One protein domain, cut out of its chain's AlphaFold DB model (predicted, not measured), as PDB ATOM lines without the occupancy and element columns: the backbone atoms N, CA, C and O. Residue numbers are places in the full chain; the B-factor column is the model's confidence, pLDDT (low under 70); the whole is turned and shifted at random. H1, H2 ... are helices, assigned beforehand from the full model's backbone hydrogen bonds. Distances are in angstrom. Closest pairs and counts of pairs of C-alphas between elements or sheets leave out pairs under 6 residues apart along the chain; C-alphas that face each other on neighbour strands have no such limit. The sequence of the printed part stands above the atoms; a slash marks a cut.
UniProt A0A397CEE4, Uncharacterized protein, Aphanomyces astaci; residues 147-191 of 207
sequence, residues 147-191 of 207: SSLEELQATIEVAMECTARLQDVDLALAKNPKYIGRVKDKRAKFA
ATOM      1  N   SER A 147      34.659  31.402   4.743       61.31
ATOM      2  CA  SER A 147      33.742  32.547   4.561       61.31
ATOM      3  C   SER A 147      32.755  32.320   3.416       61.31
ATOM      4  O   SER A 147      31.592  32.681   3.530       61.31
ATOM      5  N   SER A 148      33.168  31.630   2.350       66.81
ATOM      6  CA  SER A 148      32.310  31.382   1.187       66.81
ATOM      7  C   SER A 148      31.110  30.476   1.498       66.81
ATOM      8  O   SER A 148      30.077  30.596   0.843       66.81
ATOM      9  N   LEU A 149      31.213  29.583   2.493       76.56
ATOM     10  CA  LEU A 149      30.098  28.724   2.914       76.56
ATOM     11  C   LEU A 149      29.126  29.499   3.809       76.56
ATOM     12  O   LEU A 149      27.920  29.425   3.593       76.56
ATOM     13  N   GLU A 150      29.635  30.299   4.748       80.62
ATOM     14  CA  GLU A 150      28.804  31.187   5.572       80.62
ATOM     15  C   GLU A 150      28.093  32.257   4.728       80.62
ATOM     16  O   GLU A 150      26.899  32.487   4.911       80.62
ATOM     17  N   GLU A 151      28.771  32.848   3.739       80.88
ATOM     18  CA  GLU A 151      28.178  33.777   2.767       80.88
ATOM     19  C   GLU A 151      27.106  33.097   1.905       80.88
ATOM     20  O   GLU A 151      26.034  33.666   1.678       80.88
ATOM     21  N   LEU A 152      27.353  31.862   1.450       83.19
ATOM     22  CA  LEU A 152      26.363  31.081   0.709       83.19
ATOM     23  C   LEU A 152      25.145  30.770   1.582       83.19
ATOM     24  O   LEU A 152      24.011  30.922   1.128       83.19
ATOM     25  N   GLN A 153      25.361  30.372   2.834       87.25
ATOM     26  CA  GLN A 153      24.287  30.051   3.765       87.25
ATOM     27  C   GLN A 153      23.461  31.292   4.131       87.25
ATOM     28  O   GLN A 153      22.233  31.230   4.084       87.25
ATOM     29  N   ALA A 154      24.107  32.438   4.366       84.38
ATOM     30  CA  ALA A 154      23.433  33.723   4.542       84.38
ATOM     31  C   ALA A 154      22.636  34.127   3.288       84.38
ATOM     32  O   ALA A 154      21.512  34.622   3.385       84.38
ATOM     33  N   THR A 155      23.177  33.869   2.095       86.12
ATOM     34  CA  THR A 155      22.481  34.143   0.828       86.12
ATOM     35  C   THR A 155      21.247  33.255   0.654       86.12
ATOM     36  O   THR A 155      20.198  33.742   0.232       86.12
ATOM     37  N   ILE A 156      21.341  31.966   1.004       90.75
ATOM     38  CA  ILE A 156      20.204  31.033   0.982       90.75
ATOM     39  C   ILE A 156      19.115  31.508   1.943       90.75
ATOM     40  O   ILE A 156      17.949  31.538   1.561       90.75
ATOM     41  N   GLU A 157      19.477  31.924   3.156       92.31
ATOM     42  CA  GLU A 157      18.515  32.405   4.148       92.31
ATOM     43  C   GLU A 157      17.751  33.644   3.663       92.31
ATOM     44  O   GLU A 157      16.519  33.668   3.695       92.31
ATOM     45  N   VAL A 158      18.457  34.622   3.085       90.62
ATOM     46  CA  VAL A 158      17.828  35.800   2.464       90.62
ATOM     47  C   VAL A 158      16.930  35.404   1.286       90.62
ATOM     48  O   VAL A 158      15.845  35.968   1.114       90.62
ATOM     49  N   ALA A 159      17.338  34.429   0.469       88.75
ATOM     50  CA  ALA A 159      16.518  33.934  -0.635       88.75
ATOM     51  C   ALA A 159      15.242  33.236  -0.133       88.75
ATOM     52  O   ALA A 159      14.162  33.471  -0.680       88.75
ATOM     53  N   MET A 160      15.334  32.436   0.933       92.62
ATOM     54  CA  MET A 160      14.174  31.814   1.578       92.62
ATOM     55  C   MET A 160      13.209  32.873   2.119       92.62
ATOM     56  O   MET A 160      12.015  32.803   1.834       92.62
ATOM     57  N   GLU A 161      13.709  33.899   2.812       92.88
ATOM     58  CA  GLU A 161      12.866  35.002   3.289       92.88
ATOM     59  C   GLU A 161      12.172  35.716   2.117       92.88
ATOM     60  O   GLU A 161      10.965  35.964   2.145       92.88
ATOM     61  N   CYS A 162      12.916  36.007   1.048       89.25
ATOM     62  CA  CYS A 162      12.376  36.659  -0.139       89.25
ATOM     63  C   CYS A 162      11.267  35.821  -0.800       89.25
ATOM     64  O   CYS A 162      10.219  36.363  -1.159       89.25
ATOM     65  N   THR A 163      11.444  34.498  -0.907       90.44
ATOM     66  CA  THR A 163      10.413  33.603  -1.463       90.44
ATOM     67  C   THR A 163       9.162  33.532  -0.590       90.44
ATOM     68  O   THR A 163       8.061  33.578  -1.137       90.44
ATOM     69  N   ALA A 164       9.298  33.511   0.739       92.44
ATOM     70  CA  ALA A 164       8.153  33.560   1.649       92.44
ATOM     71  C   ALA A 164       7.348  34.860   1.466       92.44
ATOM     72  O   ALA A 164       6.127  34.834   1.313       92.44
ATOM     73  N   ARG A 165       8.034  36.004   1.364       91.19
ATOM     74  CA  ARG A 165       7.384  37.303   1.111       91.19
ATOM     75  C   ARG A 165       6.705  37.355  -0.256       91.19
ATOM     76  O   ARG A 165       5.645  37.960  -0.390       91.19
ATOM     77  N   LEU A 166       7.294  36.725  -1.273       91.38
ATOM     78  CA  LEU A 166       6.703  36.645  -2.608       91.38
ATOM     79  C   LEU A 166       5.435  35.778  -2.606       91.38
ATOM     80  O   LEU A 166       4.437  36.178  -3.199       91.38
ATOM     81  N   GLN A 167       5.428  34.663  -1.867       90.94
ATOM     82  CA  GLN A 167       4.232  33.834  -1.669       90.94
ATOM     83  C   GLN A 167       3.095  34.608  -0.988       90.94
ATOM     84  O   GLN A 167       1.941  34.496  -1.407       90.94
ATOM     85  N   ASP A 168       3.404  35.433   0.014       91.44
ATOM     86  CA  ASP A 168       2.409  36.290   0.667       91.44
ATOM     87  C   ASP A 168       1.813  37.320  -0.304       91.44
ATOM     88  O   ASP A 168       0.596  37.541  -0.322       91.44
ATOM     89  N   VAL A 169       2.653  37.927  -1.151       88.56
ATOM     90  CA  VAL A 169       2.208  38.849  -2.206       88.56
ATOM     91  C   VAL A 169       1.330  38.127  -3.233       88.56
ATOM     92  O   VAL A 169       0.269  38.646  -3.589       88.56
ATOM     93  N   ASP A 170       1.710  36.924  -3.666       86.75
ATOM     94  CA  ASP A 170       0.929  36.110  -4.606       86.75
ATOM     95  C   ASP A 170      -0.437  35.731  -4.027       86.75
ATOM     96  O   ASP A 170      -1.467  35.856  -4.697       86.75
ATOM     97  N   LEU A 171      -0.481  35.343  -2.753       88.06
ATOM     98  CA  LEU A 171      -1.722  35.038  -2.048       88.06
ATOM     99  C   LEU A 171      -2.608  36.286  -1.905       88.06
ATOM    100  O   LEU A 171      -3.828  36.207  -2.099       88.06
ATOM    101  N   ALA A 172      -2.021  37.448  -1.615       86.94
ATOM    102  CA  ALA A 172      -2.744  38.717  -1.552       86.94
ATOM    103  C   ALA A 172      -3.322  39.127  -2.920       86.94
ATOM    104  O   ALA A 172      -4.466  39.585  -3.000       86.94
ATOM    105  N   LEU A 173      -2.576  38.914  -4.009       82.75
ATOM    106  CA  LEU A 173      -3.044  39.146  -5.379       82.75
ATOM    107  C   LEU A 173      -4.151  38.163  -5.783       82.75
ATOM    108  O   LEU A 173      -5.147  38.586  -6.375       82.75
ATOM    109  N   ALA A 174      -4.032  36.885  -5.415       80.44
ATOM    110  CA  ALA A 174      -5.032  35.854  -5.699       80.44
ATOM    111  C   ALA A 174      -6.384  36.129  -5.018       80.44
ATOM    112  O   ALA A 174      -7.433  35.777  -5.558       80.44
ATOM    113  N   LYS A 175      -6.373  36.797  -3.859       83.38
ATOM    114  CA  LYS A 175      -7.582  37.230  -3.138       83.38
ATOM    115  C   LYS A 175      -8.126  38.585  -3.612       83.38
ATOM    116  O   LYS A 175      -9.218  38.975  -3.199       83.38
ATOM    117  N   ASN A 176      -7.405  39.317  -4.465       83.00
ATOM    118  CA  ASN A 176      -7.812  40.657  -4.880       83.00
ATOM    119  C   ASN A 176      -8.940  40.595  -5.934       83.00
ATOM    120  O   ASN A 176      -8.723  40.103  -7.046       83.00
ATOM    121  N   PRO A 177     -10.137  41.152  -5.658       73.62
ATOM    122  CA  PRO A 177     -11.295  41.044  -6.551       73.62
ATOM    123  C   PRO A 177     -11.066  41.670  -7.936       73.62
ATOM    124  O   PRO A 177     -11.614  41.181  -8.925       73.62
ATOM    125  N   LYS A 178     -10.203  42.695  -8.047       73.62
ATOM    126  CA  LYS A 178      -9.831  43.303  -9.340       73.62
ATOM    127  C   LYS A 178      -9.004  42.356 -10.222       73.62
ATOM    128  O   LYS A 178      -9.061  42.463 -11.446       73.62
ATOM    129  N   TYR A 179      -8.264  41.427  -9.617       63.25
ATOM    130  CA  TYR A 179      -7.459  40.422 -10.317       63.25
ATOM    131  C   TYR A 179      -8.257  39.143 -10.603       63.25
ATOM    132  O   TYR A 179      -8.135  38.585 -11.692       63.25
ATOM    133  N   ILE A 180      -9.166  38.747  -9.705       66.81
ATOM    134  CA  ILE A 180     -10.089  37.617  -9.917       66.81
ATOM    135  C   ILE A 180     -11.005  37.860 -11.135       66.81
ATOM    136  O   ILE A 180     -11.207  36.952 -11.945       66.81
ATOM    137  N   GLY A 181     -11.523  39.085 -11.306       60.62
ATOM    138  CA  GLY A 181     -12.354  39.456 -12.461       60.62
ATOM    139  C   GLY A 181     -11.601  39.375 -13.793       60.62
ATOM    140  O   GLY A 181     -12.065  38.730 -14.728       60.62
ATOM    141  N   ARG A 182     -10.367  39.899 -13.845       58.88
ATOM    142  CA  ARG A 182      -9.505  39.874 -15.044       58.88
ATOM    143  C   ARG A 182      -9.175  38.456 -15.526       58.88
ATOM    144  O   ARG A 182      -9.023  38.245 -16.729       58.88
ATOM    145  N   VAL A 183      -9.050  37.494 -14.609       57.12
ATOM    146  CA  VAL A 183      -8.815  36.079 -14.946       57.12
ATOM    147  C   VAL A 183     -10.080  35.434 -15.522       57.12
ATOM    148  O   VAL A 183      -9.988  34.688 -16.498       57.12
ATOM    149  N   LYS A 184     -11.265  35.763 -14.990       55.72
ATOM    150  CA  LYS A 184     -12.553  35.297 -15.534       55.72
ATOM    151  C   LYS A 184     -12.859  35.903 -16.906       55.72
ATOM    152  O   LYS A 184     -13.243  35.159 -17.803       55.72
ATOM    153  N   ASP A 185     -12.597  37.194 -17.098       56.19
ATOM    154  CA  ASP A 185     -12.804  37.886 -18.378       56.19
ATOM    155  C   ASP A 185     -11.885  37.341 -19.478       56.19
ATOM    156  O   ASP A 185     -12.314  37.155 -20.617       56.19
ATOM    157  N   LYS A 186     -10.625  37.021 -19.147       53.06
ATOM    158  CA  LYS A 186      -9.724  36.350 -20.097       53.06
ATOM    159  C   LYS A 186     -10.171  34.918 -20.386       53.06
ATOM    160  O   LYS A 186     -10.172  34.537 -21.549       53.06
ATOM    161  N   ARG A 187     -10.593  34.139 -19.382       50.59
ATOM    162  CA  ARG A 187     -11.068  32.758 -19.589       50.59
ATOM    163  C   ARG A 187     -12.357  32.695 -20.417       50.59
ATOM    164  O   ARG A 187     -12.472  31.812 -21.255       50.59
ATOM    165  N   ALA A 188     -13.274  33.646 -20.243       53.72
ATOM    166  CA  ALA A 188     -14.468  33.773 -21.081       53.72
ATOM    167  C   ALA A 188     -14.115  34.125 -22.537       53.72
ATOM    168  O   ALA A 188     -14.727  33.607 -23.464       53.72
ATOM    169  N   LYS A 189     -13.076  34.945 -22.747       48.56
ATOM    170  CA  LYS A 189     -12.599  35.330 -24.082       48.56
ATOM    171  C   LYS A 189     -11.906  34.193 -24.852       48.56
ATOM    172  O   LYS A 189     -11.843  34.264 -26.071       48.56
ATOM    173  N   PHE A 190     -11.425  33.154 -24.164       47.16
ATOM    174  CA  PHE A 190     -10.865  31.935 -24.774       47.16
ATOM    175  C   PHE A 190     -11.860  30.765 -24.858       47.16
ATOM    176  O   PHE A 190     -11.512  29.728 -25.404       47.16
ATOM    177  N   ALA A 191     -13.076  30.907 -24.322       55.94
ATOM    178  CA  ALA A 191     -14.106  29.862 -24.340       55.94
ATOM    179  C   ALA A 191     -15.185  30.088 -25.419       55.94
ATOM    180  O   ALA A 191     -16.208  29.414 -25.403       55.94
TER     181      ALA A 191
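Overview. This is residues 147 to 191 of the 207 residues of an uncharacterized protein of Aphanomyces astaci (UniProt A0A397CEE4). One long straight helix, H1, meets a shorter helix, H2, near its end, and the two make an open L with no packed core. H1 forms most of the length and H2 turns off it as the short arm. The printed part has 45 residues with two named helices, H1 then H2, and no named strand, and its class is all helix. It is extended, with a radius of gyration of the C-alphas of 17.9 A and spans of 55 by 19 by 8 A.

Arrangement. H1, residues 147 to 174, and H2, residues 177 to 189, are joined by a tight link of 2 residues. They are close but not clearly touching, with 2 pairs of C-alphas within 8 A; the closest C-alphas, those of Leu 173 and Tyr 179, are 6.7 A apart. Their lines are about perpendicular, at 75 degrees. In H1 every O i to N i+4 pair is within hydrogen-bond range; in H2, 8 of 9 are.

Along the chain. H1 runs 40.2 A from C-alpha 147 at (33.742, 32.547, 4.561) to C-alpha 174 at (-5.032, 35.854, -5.699). H2 measures 18.5 A and ends with C-alpha 189 at (-12.599, 35.330, -24.082).

Size, cuts and confidence. The two C-alphas farthest apart, those of Ser 147 and Ala 191, are 56.0 A apart. The printed part has no cut. Mean pLDDT of the printed part is 76.6, with residues 147 to 148 and 179 to 191 under 70.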